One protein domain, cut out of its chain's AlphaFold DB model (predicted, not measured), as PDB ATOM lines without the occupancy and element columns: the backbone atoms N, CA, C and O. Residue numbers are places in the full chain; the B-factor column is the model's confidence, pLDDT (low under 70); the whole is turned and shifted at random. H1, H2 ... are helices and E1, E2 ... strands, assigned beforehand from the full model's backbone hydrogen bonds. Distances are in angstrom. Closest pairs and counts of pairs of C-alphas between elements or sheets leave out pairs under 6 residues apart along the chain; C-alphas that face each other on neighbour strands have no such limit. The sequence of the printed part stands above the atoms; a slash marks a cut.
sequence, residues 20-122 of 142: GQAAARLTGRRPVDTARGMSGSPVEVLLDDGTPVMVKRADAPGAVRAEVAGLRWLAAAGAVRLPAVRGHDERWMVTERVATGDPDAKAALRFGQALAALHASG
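What this domain is: This is residues 20 to 122 of the 142 residues of the protein "Fructosamine kinase" of Streptomyces sp. SID6139 (UniProt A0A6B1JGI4). A strongly twisted sheet of five strands curls round the short helix H1, and a second helix, H2, packs on its other face, running along E5 and E4. The longest helix, H3, lies off the sheet at the far end of the domain, where its residue Leu 118 comes close to Leu 74 of H2; residues 100 to 109, of which 105 to 109 belong to H3, stick out. The printed part has 103 residues with three named helices and five named strands, in the order H1 E1 E2 E3 H2 E4 E5 H3; the sheet runs E1 E2 E3 E5 E4, antiparallel throughout, and the class is mixed, helices and strands. The whole is only just compact, close to loose, with a radius of gyration of the C-alphas of 15.1 A and spans of 38 by 31 by 25 A.

Where its parts are: Begin with the sheet: E1 is residues 31 to 35, E2 residues 43 to 47, and E3 residues 52 to 57, 16.7 A long. E5, residues 92 to 96, spans 13.7 A, and E4 is residues 85 to 88. Find C-alpha 20 at (-20.861, -48.216, 21.469); there H1, residues 20 to 27, begins. H2, residues 63 to 75, starts at C-alpha 63, (-15.900, -35.701, 6.697), and is 18.2 A long. H3, residues 105 to 120, is 22.4 A long and ends at C-alpha 120, (-29.891, -13.813, 8.728).

How they stand to each other: Look first at E1, E2 and E3, a meander, each strand the antiparallel neighbour of the one before: N 35 and O 44 are 3.0 A apart, and N 45 and O 53 are 2.9 A apart, both within hydrogen-bond range. Between E3 and E5 look at N 54 and O 95, 2.9 A; in the hairpin E4 and E5, at N 86 and O 94, 2.8 A. H1 is on the sheet, with the C-alphas of Leu 26 and Gly 87 in E4 4.8 A apart, the closest of that pair. Three layers result from H1 on one face and H2 on the other. H2 has a height over the sheet of 10.1 A and lies over E5 and E4, along the strands at 15 degrees to E5 on the local plane; its closest C-alphas to E5 are Val 64 and Met 93, 6.3 A. E3, H2 and E4 form a split strand-helix-strand unit, two strands running the same way with E5 between them, and its crossover is right-handed. H3 is not on the sheet; it is close to H2 but not clearly touching, about perpendicular at 79 degrees, with closest C-alphas Leu 74 and Leu 118, 7.4 A. In H1, H2 and H3 every O i to N i+4 pair is within hydrogen-bond range.

The domain as a whole: The C-alphas of Val 32 and Ala 120, the two farthest apart, are 41.0 A from each other. The printed part has no cut, and no link is long. The mean pLDDT of the printed part is 92.3; look for values under 70 at residues 35 to 40, of which 35 belongs to E1.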
ATOM      1  N   GLY A  20     -20.976 -48.240  20.012       94.38
ATOM      2  CA  GLY A  20     -20.861 -48.216  21.469       94.38
ATOM      3  C   GLY A  20     -19.414 -48.054  21.933       94.38
ATOM      4  O   GLY A  20     -19.146 -47.247  22.824       94.38
ATOM      5  N   GLN A  21     -18.468 -48.753  21.299       94.94
ATOM      6  CA  GLN A  21     -17.032 -48.585  21.570       94.94
ATOM      7  C   GLN A  21     -16.557 -47.165  21.238       94.94
ATOM      8  O   GLN A  21     -15.908 -46.519  22.068       94.94
ATOM      9  N   ALA A  22     -16.966 -46.640  20.078       95.44
ATOM     10  CA  ALA A  22     -16.660 -45.271  19.678       95.44
ATOM     11  C   ALA A  22     -17.257 -44.247  20.658       95.44
ATOM     12  O   ALA A  22     -16.570 -43.307  21.070       95.44
ATOM     13  N   ALA A  23     -18.510 -44.444  21.091       96.62
ATOM     14  CA  ALA A  23     -19.133 -43.609  22.117       96.62
ATOM     15  C   ALA A  23     -18.331 -43.632  23.418       96.62
ATOM     16  O   ALA A  23     -18.066 -42.571  23.987       96.62
ATOM     17  N   ALA A  24     -17.894 -44.815  23.855       96.56
ATOM     18  CA  ALA A  24     -17.147 -44.957  25.094       96.56
ATOM     19  C   ALA A  24     -15.841 -44.176  25.076       96.56
ATOM     20  O   ALA A  24     -15.558 -43.384  25.978       96.56
ATOM     21  N   ARG A  25     -15.075 -44.350  24.003       97.50
ATOM     22  CA  ARG A  25     -13.784 -43.699  23.816       97.50
ATOM     23  C   ARG A  25     -13.907 -42.181  23.694       97.50
ATOM     24  O   ARG A  25     -13.094 -41.463  24.265       97.50
ATOM     25  N   LEU A  26     -14.912 -41.692  22.967       97.81
ATOM     26  CA  LEU A  26     -15.074 -40.262  22.685       97.81
ATOM     27  C   LEU A  26     -15.767 -39.478  23.806       97.81
ATOM     28  O   LEU A  26     -15.645 -38.256  23.839       97.81
ATOM     29  N   THR A  27     -16.484 -40.149  24.708       97.25
ATOM     30  CA  THR A  27     -17.201 -39.494  25.820       97.25
ATOM     31  C   THR A  27     -16.636 -39.825  27.201       97.25
ATOM     32  O   THR A  27     -16.944 -39.125  28.163       97.25
ATOM     33  N   GLY A  28     -15.823 -40.880  27.324       97.31
ATOM     34  CA  GLY A  28     -15.355 -41.395  28.612       97.31
ATOM     35  C   GLY A  28     -16.449 -42.082  29.441       97.31
ATOM     36  O   GLY A  28     -16.292 -42.217  30.653       97.31
ATOM     37  N   ARG A  29     -17.568 -42.480  28.818       96.81
ATOM     38  CA  ARG A  29     -18.739 -43.098  29.470       96.81
ATOM     39  C   ARG A  29     -18.990 -44.503  28.952       96.81
ATOM     40  O   ARG A  29     -18.733 -44.779  27.790       96.81
ATOM     41  N   ARG A  30     -19.521 -45.412  29.768       96.56
ATOM     42  CA  ARG A  30     -19.810 -46.773  29.288       96.56
ATOM     43  C   ARG A  30     -21.148 -46.806  28.530       96.56
ATOM     44  O   ARG A  30     -22.129 -46.290  29.062       96.56
ATOM     45  N   PRO A  31     -21.244 -47.433  27.345       95.19
ATOM     46  CA  PRO A  31     -22.527 -47.698  26.699       95.19
ATOM     47  C   PRO A  31     -23.295 -48.774  27.479       95.19
ATOM     48  O   PRO A  31     -22.715 -49.777  27.900       95.19
ATOM     49  N   VAL A  32     -24.595 -48.573  27.674       93.50
ATOM     50  CA  VAL A  32     -25.494 -49.546  28.324       93.50
ATOM     51  C   VAL A  32     -26.483 -50.171  27.351       93.50
ATOM     52  O   VAL A  32     -26.888 -51.311  27.555       93.50
ATOM     53  N   ASP A  33     -26.833 -49.453  26.287       86.56
ATOM     54  CA  ASP A  33     -27.653 -49.964  25.197       86.56
ATOM     55  C   ASP A  33     -27.261 -49.272  23.890       86.56
ATOM     56  O   ASP A  33     -26.855 -48.108  23.867       86.56
ATOM     57  N   THR A  34     -27.390 -49.992  22.788       81.19
ATOM     58  CA  THR A  34     -27.277 -49.448  21.439       81.19
ATOM     59  C   THR A  34     -28.611 -49.710  20.768       81.19
ATOM     60  O   THR A  34     -28.876 -50.836  20.328       81.19
ATOM     61  N   ALA A  35     -29.465 -48.690  20.711       68.62
ATOM     62  CA  ALA A  35     -30.768 -48.834  20.092       68.62
ATOM     63  C   ALA A  35     -30.557 -49.204  18.616       68.62
ATOM     64  O   ALA A  35     -29.980 -48.444  17.835       68.62
ATOM     65  N   ARG A  36     -31.009 -50.402  18.224       56.38
ATOM     66  CA  ARG A  36     -30.990 -50.857  16.826       56.38
ATOM     67  C   ARG A  36     -32.047 -50.083  16.034       56.38
ATOM     68  O   ARG A  36     -33.144 -50.578  15.802       56.38
ATOM     69  N   GLY A  37     -31.725 -48.853  15.650       47.16
ATOM     70  CA  GLY A  37     -32.584 -47.982  14.854       47.16
ATOM     71  C   GLY A  37     -32.028 -47.783  13.450       47.16
ATOM     72  O   GLY A  37     -31.088 -47.020  13.285       47.16
ATOM     73  N   MET A  38     -32.662 -48.439  12.468       47.38
ATOM     74  CA  MET A  38     -32.415 -48.379  11.016       47.38
ATOM     75  C   MET A  38     -31.017 -48.848  10.566       47.38
ATOM     76  O   MET A  38     -29.993 -48.495  11.129       47.38
ATOM     77  N   SER A  39     -30.961 -49.666   9.513       49.94
ATOM     78  CA  SER A  39     -29.698 -50.039   8.862       49.94
ATOM     79  C   SER A  39     -28.985 -48.770   8.368       49.94
ATOM     80  O   SER A  39     -29.351 -48.246   7.316       49.94
ATOM     81  N   GLY A  40     -28.000 -48.257   9.111       65.44
ATOM     82  CA  GLY A  40     -27.255 -47.060   8.723       65.44
ATOM     83  C   GLY A  40     -26.611 -46.303   9.888       65.44
ATOM     84  O   GLY A  40     -26.753 -46.654  11.051       65.44
ATOM     85  N   SER A  41     -25.873 -45.253   9.534       74.25
ATOM     86  CA  SER A  41     -25.291 -44.241  10.425       74.25
ATOM     87  C   SER A  41     -26.105 -42.944  10.256       74.25
ATOM     88  O   SER A  41     -26.419 -42.613   9.108       74.25
ATOM     89  N   PRO A  42     -26.441 -42.184  11.320       89.62
ATOM     90  CA  PRO A  42     -26.030 -42.358  12.717       89.62
ATOM     91  C   PRO A  42     -26.886 -43.362  13.515       89.62
ATOM     92  O   PRO A  42     -28.048 -43.583  13.192       89.62
ATOM     93  N   VAL A  43     -26.314 -43.901  14.597       92.25
ATOM     94  CA  VAL A  43     -26.956 -44.830  15.551       92.25
ATOM     95  C   VAL A  43     -27.125 -44.153  16.910       92.25
ATOM     96  O   VAL A  43     -26.263 -43.381  17.324       92.25
ATOM     97  N   GLU A  44     -28.219 -44.436  17.615       94.12
ATOM     98  CA  GLU A  44     -28.433 -43.959  18.985       94.12
ATOM     99  C   GLU A  44     -27.809 -44.926  20.010       94.12
ATOM    100  O   GLU A  44     -28.005 -46.141  19.939       94.12
ATOM    101  N   VAL A  45     -27.052 -44.388  20.969       95.00
ATOM    102  CA  VAL A  45     -26.399 -45.135  22.056       95.00
ATOM    103  C   VAL A  45     -26.803 -44.524  23.394       95.00
ATOM    104  O   VAL A  45     -26.694 -43.313  23.579       95.00
ATOM    105  N   LEU A  46     -27.246 -45.356  24.333       95.62
ATOM    106  CA  LEU A  46     -27.532 -44.962  25.707       95.62
ATOM    107  C   LEU A  46     -26.272 -45.141  26.557       95.62
ATOM    108  O   LEU A  46     -25.676 -46.221  26.567       95.62
ATOM    109  N   LEU A  47     -25.865 -44.091  27.265       96.50
ATOM    110  CA  LEU A  47     -24.718 -44.109  28.175       96.50
ATOM    111  C   LEU A  47     -25.134 -44.499  29.603       96.50
ATOM    112  O   LEU A  47     -26.308 -44.452  29.966       96.50
ATOM    113  N   ASP A  48     -24.160 -44.880  30.428       96.75
ATOM    114  CA  ASP A  48     -24.337 -45.326  31.818       96.75
ATOM    115  C   ASP A  48     -24.913 -44.280  32.779       96.75
ATOM    116  O   ASP A  48     -25.411 -44.640  33.846       96.75
ATOM    117  N   ASP A  49     -24.905 -43.008  32.395       95.38
ATOM    118  CA  ASP A  49     -25.578 -41.917  33.101       95.38
ATOM    119  C   ASP A  49     -27.016 -41.660  32.621       95.38
ATOM    120  O   ASP A  49     -27.653 -40.701  33.057       95.38
ATOM    121  N   GLY A  50     -27.528 -42.503  31.722       94.19
ATOM    122  CA  GLY A  50     -28.857 -42.381  31.132       94.19
ATOM    123  C   GLY A  50     -28.944 -41.381  29.978       94.19
ATOM    124  O   GLY A  50     -30.042 -41.149  29.475       94.19
ATOM    125  N   THR A  51     -27.833 -40.789  29.532       94.75
ATOM    126  CA  THR A  51     -27.833 -39.837  28.413       94.75
ATOM    127  C   THR A  51     -27.849 -40.573  27.068       94.75
ATOM    128  O   THR A  51     -26.911 -41.323  26.784       94.75
ATOM    129  N   PRO A  52     -28.844 -40.341  26.189       95.38
ATOM    130  CA  PRO A  52     -28.790 -40.812  24.810       95.38
ATOM    131  C   PRO A  52     -27.899 -39.904  23.949       95.38
ATOM    132  O   PRO A  52     -28.001 -38.672  23.981       95.38
ATOM    133  N   VAL A  53     -27.046 -40.514  23.128       96.75
ATOM    134  CA  VAL A  53     -26.177 -39.829  22.161       96.75
ATOM    135  C   VAL A  53     -26.346 -40.402  20.760       96.75
ATOM    136  O   VAL A  53     -26.671 -41.574  20.593       96.75
ATOM    137  N   MET A  54     -26.096 -39.581  19.741       96.44
ATOM    138  CA  MET A  54     -26.030 -40.029  18.349       96.44
ATOM    139  C   MET A  54     -24.578 -40.247  17.948       96.44
ATOM    140  O   MET A  54     -23.757 -39.339  18.070       96.44
ATOM    141  N   VAL A  55     -24.272 -41.431  17.434       95.62
ATOM    142  CA  VAL A  55     -22.934 -41.833  17.005       95.62
ATOM    143  C   VAL A  55     -22.929 -42.017  15.497       95.62
ATOM    144  O   VAL A  55     -23.690 -42.816  14.949       95.62
ATOM    145  N   LYS A  56     -22.065 -41.272  14.812       93.56
ATOM    146  CA  LYS A  56     -21.942 -41.288  13.357       93.56
ATOM    147  C   LYS A  56     -20.552 -41.757  12.953       93.56
ATOM    148  O   LYS A  56     -19.566 -41.157  13.378       93.56
ATOM    149  N   ARG A  57     -20.488 -42.771  12.087       91.69
ATOM    150  CA  ARG A  57     -19.277 -43.101  11.320       91.69
ATOM    151  C   ARG A  57     -19.277 -42.353   9.995       91.69
ATOM    152  O   ARG A  57     -20.322 -42.276   9.344       91.69
ATOM    153  N   ALA A  58     -18.112 -41.870   9.583       89.75
ATOM    154  CA  ALA A  58     -17.855 -41.397   8.234       89.75
ATOM    155  C   ALA A  58     -16.603 -42.075   7.665       89.75
ATOM    156  O   ALA A  58     -15.574 -42.173   8.332       89.75
ATOM    157  N   ASP A  59     -16.697 -42.521   6.413       85.88
ATOM    158  CA  ASP A  59     -15.610 -43.246   5.748       85.88
ATOM    159  C   ASP A  59     -14.725 -42.321   4.893       85.88
ATOM    160  O   ASP A  59     -13.565 -42.639   4.625       85.88
ATOM    161  N   ALA A  60     -15.246 -41.156   4.491       86.88
ATOM    162  CA  ALA A  60     -14.519 -40.183   3.683       86.88
ATOM    163  C   ALA A  60     -13.540 -39.346   4.538       86.88
ATOM    164  O   ALA A  60     -13.946 -38.792   5.568       86.88
ATOM    165  N   PRO A  61     -12.271 -39.182   4.108       86.88
ATOM    166  CA  PRO A  61     -11.291 -38.374   4.825       86.88
ATOM    167  C   PRO A  61     -11.788 -36.951   5.103       86.88
ATOM    168  O   PRO A  61     -12.223 -36.234   4.206       86.88
ATOM    169  N   GLY A  62     -11.703 -36.522   6.362       88.75
ATOM    170  CA  GLY A  62     -12.075 -35.167   6.773       88.75
ATOM    171  C   GLY A  62     -13.579 -34.895   6.889       88.75
ATOM    172  O   GLY A  62     -13.931 -33.789   7.302       88.75
ATOM    173  N   ALA A  63     -14.450 -35.869   6.604       90.12
ATOM    174  CA  ALA A  63     -15.900 -35.701   6.697       90.12
ATOM    175  C   ALA A  63     -16.361 -35.340   8.118       90.12
ATOM    176  O   ALA A  63     -17.096 -34.371   8.295       90.12
ATOM    177  N   VAL A  64     -15.852 -36.037   9.144       92.81
ATOM    178  CA  VAL A  64     -16.160 -35.711  10.547       92.81
ATOM    179  C   VAL A  64     -15.719 -34.293  10.896       92.81
ATOM    180  O   VAL A  64     -16.492 -33.514  11.446       92.81
ATOM    181  N   ARG A  65     -14.486 -33.920  10.539       92.31
ATOM    182  CA  ARG A  65     -13.954 -32.576  10.810       92.31
ATOM    183  C   ARG A  65     -14.809 -31.491  10.152       92.31
ATOM    184  O   ARG A  65     -15.063 -30.466  10.778       92.31
ATOM    185  N   ALA A  66     -15.237 -31.708   8.909       92.06
ATOM    186  CA  ALA A  66     -16.111 -30.784   8.194       92.06
ATOM    187  C   ALA A  66     -17.469 -30.629   8.891       92.06
ATOM    188  O   ALA A  66     -17.905 -29.505   9.135       92.06
ATOM    189  N   GLU A  67     -18.107 -31.738   9.262       93.50
ATOM    190  CA  GLU A  67     -19.409 -31.730   9.930       93.50
ATOM    191  C   GLU A  67     -19.345 -31.091  11.322       93.50
ATOM    192  O   GLU A  67     -20.160 -30.228  11.639       93.50
ATOM    193  N   VAL A  68     -18.328 -31.421  12.123       95.19
ATOM    194  CA  VAL A  68     -18.089 -30.802  13.436       95.19
ATOM    195  C   VAL A  68     -17.878 -29.295  13.310       95.19
ATOM    196  O   VAL A  68     -18.453 -28.524  14.082       95.19
ATOM    197  N   ALA A  69     -17.055 -28.858  12.353       95.00
ATOM    198  CA  ALA A  69     -16.805 -27.439  12.128       95.00
ATOM    199  C   ALA A  69     -18.089 -26.715  11.687       95.00
ATOM    200  O   ALA A  69     -18.382 -25.632  12.193       95.00
ATOM    201  N   GLY A  70     -18.886 -27.339  10.814       93.81
ATOM    202  CA  GLY A  70     -20.193 -26.834  10.394       93.81
ATOM    203  C   GLY A  70     -21.171 -26.692  11.560       93.81
ATOM    204  O   GLY A  70     -21.727 -25.615  11.760       93.81
ATOM    205  N   LEU A  71     -21.326 -27.736  12.381       95.56
ATOM    206  CA  LEU A  71     -22.199 -27.710  13.559       95.56
ATOM    207  C   LEU A  71     -21.798 -26.606  14.542       95.56
ATOM    208  O   LEU A  71     -22.658 -25.859  15.002       95.56
ATOM    209  N   ARG A  72     -20.498 -26.461  14.835       95.38
ATOM    210  CA  ARG A  72     -19.993 -25.401  15.725       95.38
ATOM    211  C   ARG A  72     -20.244 -24.005  15.159       95.38
ATOM    212  O   ARG A  72     -20.641 -23.115  15.906       95.38
ATOM    213  N   TRP A  73     -20.038 -23.814  13.858       95.25
ATOM    214  CA  TRP A  73     -20.248 -22.518  13.216       95.25
ATOM    215  C   TRP A  73     -21.721 -22.111  13.200       95.25
ATOM    216  O   TRP A  73     -22.043 -20.992  13.592       95.25
ATOM    217  N   LEU A  74     -22.620 -23.028  12.843       95.62
ATOM    218  CA  LEU A  74     -24.058 -22.768  12.879       95.62
ATOM    219  C   LEU A  74     -24.560 -22.549  14.319       95.62
ATOM    220  O   LEU A  74     -25.392 -21.677  14.555       95.62
ATOM    221  N   ALA A  75     -24.026 -23.285  15.301       96.06
ATOM    222  CA  ALA A  75     -24.382 -23.109  16.711       96.06
ATOM    223  C   ALA A  75     -23.971 -21.734  17.262       96.06
ATOM    224  O   ALA A  75     -24.681 -21.182  18.102       96.06
ATOM    225  N   ALA A  76     -22.874 -21.155  16.765       95.19
ATOM    226  CA  ALA A  76     -22.409 -19.831  17.178       95.19
ATOM    227  C   ALA A  76     -23.399 -18.701  16.839       95.19
ATOM    228  O   ALA A  76     -23.345 -17.647  17.469       95.19
ATOM    229  N   ALA A  77     -24.330 -18.917  15.902       96.31
ATOM    230  CA  ALA A  77     -25.403 -17.965  15.622       96.31
ATOM    231  C   ALA A  77     -26.425 -17.855  16.770       96.31
ATOM    232  O   ALA A  77     -27.174 -16.884  16.825       96.31
ATOM    233  N   GLY A  78     -26.511 -18.858  17.657       96.50
ATOM    234  CA  GLY A  78     -27.463 -18.869  18.775       96.50
ATOM    235  C   GLY A  78     -28.942 -18.843  18.360       96.50
ATOM    236  O   GLY A  78     -29.800 -18.564  19.190       96.50
ATOM    237  N   ALA A  79     -29.242 -19.111  17.084       97.50
ATOM    238  CA  ALA A  79     -30.559 -18.875  16.493       97.50
ATOM    239  C   ALA A  79     -31.488 -20.098  16.533       97.50
ATOM    240  O   ALA A  79     -32.679 -19.973  16.806       97.50
ATOM    241  N   VAL A  80     -30.949 -21.291  16.271       95.06
ATOM    242  CA  VAL A  80     -31.693 -22.557  16.272       95.06
ATOM    243  C   VAL A  80     -30.943 -23.597  17.091       95.06
ATOM    244  O   VAL A  80     -29.711 -23.624  17.113       95.06
ATOM    245  N   ARG A  81     -31.678 -24.469  17.786       92.94
ATOM    246  CA  ARG A  81     -31.067 -25.536  18.575       92.94
ATOM    247  C   ARG A  81     -30.439 -26.580  17.650       92.94
ATOM    248  O   ARG A  81     -31.142 -27.307  16.960       92.94
ATOM    249  N   LEU A  82     -29.114 -26.675  17.694       95.50
ATOM    250  CA  LEU A  82     -28.311 -27.673  16.983       95.50
ATOM    251  C   LEU A  82     -27.658 -28.611  17.992       95.50
ATOM    252  O   LEU A  82     -27.267 -28.114  19.047       95.50
ATOM    253  N   PRO A  83     -27.521 -29.918  17.716       96.56
ATOM    254  CA  PRO A  83     -26.928 -30.860  18.662       96.56
ATOM    255  C   PRO A  83     -25.476 -30.485  18.977       96.56
ATOM    256  O   PRO A  83     -24.681 -30.228  18.072       96.56
ATOM    257  N   ALA A  84     -25.114 -30.467  20.261       96.62
ATOM    258  CA  ALA A  84     -23.734 -30.234  20.658       96.62
ATOM    259  C   ALA A  84     -22.876 -31.461  20.328       96.62
ATOM    260  O   ALA A  84     -23.303 -32.605  20.499       96.62
ATOM    261  N   VAL A  85     -21.641 -31.214  19.891       97.69
ATOM    262  CA  VAL A  85     -20.636 -32.261  19.685       97.69
ATOM    263  C   VAL A  85     -20.066 -32.654  21.045       97.69
ATOM    264  O   VAL A  85     -19.519 -31.811  21.753       97.69
ATOM    265  N   ARG A  86     -20.199 -33.931  21.406       97.62
ATOM    266  CA  ARG A  86     -19.715 -34.499  22.673       97.62
ATOM    267  C   ARG A  86     -18.296 -35.052  22.558       97.62
ATOM    268  O   ARG A  86     -17.546 -34.973  23.519       97.62
ATOM    269  N   GLY A  87     -17.920 -35.529  21.375       97.81
ATOM    270  CA  GLY A  87     -16.571 -35.983  21.057       97.81
ATOM    271  C   GLY A  87     -16.467 -36.365  19.585       97.81
ATOM    272  O   GLY A  87     -17.483 -36.637  18.944       97.81
ATOM    273  N   HIS A  88     -15.264 -36.334  19.021       97.81
ATOM    274  CA  HIS A  88     -15.031 -36.756  17.642       97.81
ATOM    275  C   HIS A  88     -13.561 -37.106  17.398       97.81
ATOM    276  O   HIS A  88     -12.676 -36.622  18.103       97.81
ATOM    277  N   ASP A  89     -13.308 -37.879  16.349       95.81
ATOM    278  CA  ASP A  89     -11.987 -38.106  15.767       95.81
ATOM    279  C   ASP A  89     -12.064 -38.011  14.231       95.81
ATOM    280  O   ASP A  89     -12.871 -37.250  13.697       95.81
ATOM    281  N   GLU A  90     -11.189 -38.703  13.502       92.56
ATOM    282  CA  GLU A  90     -11.183 -38.696  12.037       92.56
ATOM    283  C   GLU A  90     -12.348 -39.472  11.399       92.56
ATOM    284  O   GLU A  90     -12.741 -39.147  10.278       92.56
ATOM    285  N   ARG A  91     -12.894 -40.481  12.089       92.25
ATOM    286  CA  ARG A  91     -13.888 -41.441  11.574       92.25
ATOM    287  C   ARG A  91     -15.220 -41.388  12.308       92.25
ATOM    288  O   ARG A  91     -16.248 -41.683  11.702       92.25
ATOM    289  N   TRP A  92     -15.214 -41.015  13.580       95.44
ATOM    290  CA  TRP A  92     -16.378 -41.034  14.451       95.44
ATOM    291  C   TRP A  92     -16.707 -39.657  15.004       95.44
ATOM    292  O   TRP A  92     -15.827 -38.880  15.371       95.44
ATOM    293  N   MET A  93     -18.000 -39.381  15.126       96.56
ATOM    294  CA  MET A  93     -18.527 -38.225  15.840       96.56
ATOM    295  C   MET A  93     -19.658 -38.662  16.761       96.56
ATOM    296  O   MET A  93     -20.539 -39.415  16.351       96.56
ATOM    297  N   VAL A  94     -19.655 -38.131  17.981       97.88
ATOM    298  CA  VAL A  94     -20.730 -38.277  18.960       97.88
ATOM    299  C   VAL A  94     -21.372 -36.919  19.188       97.88
ATOM    300  O   VAL A  94     -20.688 -35.942  19.514       97.88
ATOM    301  N   THR A  95     -22.690 -36.847  19.045       98.25
ATOM    302  CA  THR A  95     -23.473 -35.641  19.307       98.25
ATOM    303  C   THR A  95     -24.600 -35.915  20.295       98.25
ATOM    304  O   THR A  95     -24.948 -37.058  20.587       98.25
ATOM    305  N   GLU A  96     -25.165 -34.850  20.851       97.25
ATOM    306  CA  GLU A  96     -26.401 -34.947  21.623       97.25
ATOM    307  C   GLU A  96     -27.541 -35.530  20.791       97.25
ATOM    308  O   GLU A  96     -27.760 -35.123  19.643       97.25
ATOM    309  N   ARG A  97     -28.355 -36.391  21.408       95.56
ATOM    310  CA  ARG A  97     -29.672 -36.685  20.861       95.56
ATOM    311  C   ARG A  97     -30.572 -35.459  21.001       95.56
ATOM    312  O   ARG A  97     -30.839 -34.988  22.103       95.56
ATOM    313  N   VAL A  98     -31.081 -34.958  19.878       92.88
ATOM    314  CA  VAL A  98     -32.157 -33.957  19.896       92.88
ATOM    315  C   VAL A  98     -33.471 -34.670  20.199       92.88
ATOM    316  O   VAL A  98     -33.877 -35.543  19.431       92.88
ATOM    317  N   ALA A  99     -34.117 -34.303  21.306       89.38
ATOM    318  CA  ALA A  99     -35.435 -34.814  21.659       89.38
ATOM    319  C   ALA A  99     -36.463 -34.438  20.581       89.38
ATOM    320  O   ALA A  99     -36.508 -33.296  20.116       89.38
ATOM    321  N   THR A 100     -37.286 -35.402  20.184       88.81
ATOM    322  CA  THR A 100     -38.409 -35.169  19.275       88.81
ATOM    323  C   THR A 100     -39.601 -34.605  20.042       88.81
ATOM    324  O   THR A 100     -39.777 -34.891  21.225       88.81
ATOM    325  N   GLY A 101     -40.437 -33.827  19.363       88.75
ATOM    326  CA  GLY A 101     -41.711 -33.340  19.887       88.75
ATOM    327  C   GLY A 101     -42.785 -33.377  18.806       88.75
ATOM    328  O   GLY A 101     -42.495 -33.732  17.660       88.75
ATOM    329  N   ASP A 102     -44.008 -32.996  19.165       92.19
ATOM    330  CA  ASP A 102     -45.134 -33.034  18.236       92.19
ATOM    331  C   ASP A 102     -44.963 -32.009  17.098       92.19
ATOM    332  O   ASP A 102     -44.666 -30.834  17.355       92.19
ATOM    333  N   PRO A 103     -45.154 -32.417  15.830       93.19
ATOM    334  CA  PRO A 103     -45.038 -31.531  14.676       93.19
ATOM    335  C   PRO A 103     -46.307 -30.680  14.504       93.19
ATOM    336  O   PRO A 103     -47.032 -30.805  13.519       93.19
ATOM    337  N   ASP A 104     -46.600 -29.816  15.476       96.25
ATOM    338  CA  ASP A 104     -47.754 -28.914  15.431       96.25
ATOM    339  C   ASP A 104     -47.451 -27.578  14.713       96.25
ATOM    340  O   ASP A 104     -46.298 -27.192  14.482       96.25
ATOM    341  N   ALA A 105     -48.504 -26.830  14.365       97.94
ATOM    342  CA  ALA A 105     -48.379 -25.549  13.662       97.94
ATOM    343  C   ALA A 105     -47.576 -24.497  14.454       97.94
ATOM    344  O   ALA A 105     -46.859 -23.680  13.872       97.94
ATOM    345  N   LYS A 106     -47.655 -24.521  15.790       97.31
ATOM    346  CA  LYS A 106     -46.920 -23.602  16.665       97.31
ATOM    347  C   LYS A 106     -45.430 -23.963  16.684       97.31
ATOM    348  O   LYS A 106     -44.596 -23.064  16.754       97.31
ATOM    349  N   ALA A 107     -45.081 -25.248  16.658       95.69
ATOM    350  CA  ALA A 107     -43.717 -25.753  16.562       95.69
ATOM    351  C   ALA A 107     -43.107 -25.404  15.203       95.69
ATOM    352  O   ALA A 107     -42.003 -24.861  15.166       95.69
ATOM    353  N   ALA A 108     -43.857 -25.598  14.114       96.69
ATOM    354  CA  ALA A 108     -43.443 -25.203  12.770       96.69
ATOM    355  C   ALA A 108     -43.164 -23.694  12.673       96.69
ATOM    356  O   ALA A 108     -42.117 -23.297  12.163       96.69
ATOM    357  N   LEU A 109     -44.044 -22.847  13.226       98.12
ATOM    358  CA  LEU A 109     -43.845 -21.394  13.242       98.12
ATOM    359  C   LEU A 109     -42.576 -20.993  14.010       98.12
ATOM    360  O   LEU A 109     -41.759 -20.235  13.487       98.12
ATOM    361  N   ARG A 110     -42.382 -21.527  15.226       96.75
ATOM    362  CA  ARG A 110     -41.172 -21.260  16.029       96.75
ATOM    363  C   ARG A 110     -39.906 -21.709  15.300       96.75
ATOM    364  O   ARG A 110     -38.915 -20.985  15.289       96.75
ATOM    365  N   PHE A 111     -39.938 -22.889  14.685       96.12
ATOM    366  CA  PHE A 111     -38.798 -23.418  13.945       96.12
ATOM    367  C   PHE A 111     -38.486 -22.578  12.702       96.12
ATOM    368  O   PHE A 111     -37.327 -22.249  12.470       96.12
ATOM    369  N   GLY A 112     -39.505 -22.143  11.957       97.81
ATOM    370  CA  GLY A 112     -39.338 -21.239  10.816       97.81
ATOM    371  C   GLY A 112     -38.708 -19.899  11.205       97.81
ATOM    372  O   GLY A 112     -37.794 -19.435  10.529       97.81
ATOM    373  N   GLN A 113     -39.127 -19.307  12.328       98.56
ATOM    374  CA  GLN A 113     -38.521 -18.082  12.867       98.56
ATOM    375  C   GLN A 113     -37.048 -18.290  13.252       98.56
ATOM    376  O   GLN A 113     -36.199 -17.471  12.900       98.56
ATOM    377  N   ALA A 114     -36.733 -19.403  13.919       98.19
ATOM    378  CA  ALA A 114     -35.365 -19.759  14.291       98.19
ATOM    379  C   ALA A 114     -34.464 -19.994  13.064       98.19
ATOM    380  O   ALA A 114     -33.327 -19.525  13.029       98.19
ATOM    381  N   LEU A 115     -34.975 -20.666  12.026       98.12
ATOM    382  CA  LEU A 115     -34.258 -20.863  10.764       98.12
ATOM    383  C   LEU A 115     -34.047 -19.552  10.004       98.12
ATOM    384  O   LEU A 115     -32.967 -19.328   9.466       98.12
ATOM    385  N   ALA A 116     -35.046 -18.668   9.978       98.50
ATOM    386  CA  ALA A 116     -34.900 -17.346   9.376       98.50
ATOM    387  C   ALA A 116     -33.814 -16.524  10.091       98.50
ATOM    388  O   ALA A 116     -32.978 -15.912   9.428       98.50
ATOM    389  N   ALA A 117     -33.776 -16.569  11.427       98.50
ATOM    390  CA  ALA A 117     -32.723 -15.934  12.217       98.50
ATOM    391  C   ALA A 117     -31.336 -16.548  11.946       98.50
ATOM    392  O   ALA A 117     -30.366 -15.805  11.803       98.50
ATOM    393  N   LEU A 118     -31.237 -17.876  11.802       98.00
ATOM    394  CA  LEU A 118     -29.989 -18.539  11.411       98.00
ATOM    395  C   LEU A 118     -29.528 -18.079  10.021       98.00
ATOM    396  O   LEU A 118     -28.363 -17.754   9.838       98.00
ATOM    397  N   HIS A 119     -30.421 -18.006   9.034       97.31
ATOM    398  CA  HIS A 119     -30.050 -17.508   7.707       97.31
ATOM    399  C   HIS A 119     -29.608 -16.041   7.735       97.31
ATOM    400  O   HIS A 119     -28.669 -15.668   7.031       97.31
ATOM    401  N   ALA A 120     -30.242 -15.217   8.572       97.62
ATOM    402  CA  ALA A 120     -29.891 -13.813   8.728       97.62
ATOM    403  C   ALA A 120     -28.511 -13.593   9.377       97.62
ATOM    404  O   ALA A 120     -27.924 -12.534   9.163       97.62
ATOM    405  N   SER A 121     -27.953 -14.573  10.110       96.44
ATOM    406  CA  SER A 121     -26.572 -14.473  10.618       96.44
ATOM    407  C   SER A 121     -25.537 -14.444   9.489       96.44
ATOM    408  O   SER A 121     -24.425 -13.954   9.681       96.44
ATOM    409  N   GLY A 122     -25.914 -14.949   8.310       94.31
ATOM    410  CA  GLY A 122     -25.152 -14.836   7.078       94.31
ATOM    411  C   GLY A 122     -23.828 -15.600   7.063       94.31
ATOM    412  O   GLY A 122     -23.453 -16.329   7.982       94.31
TER     413      GLY A 122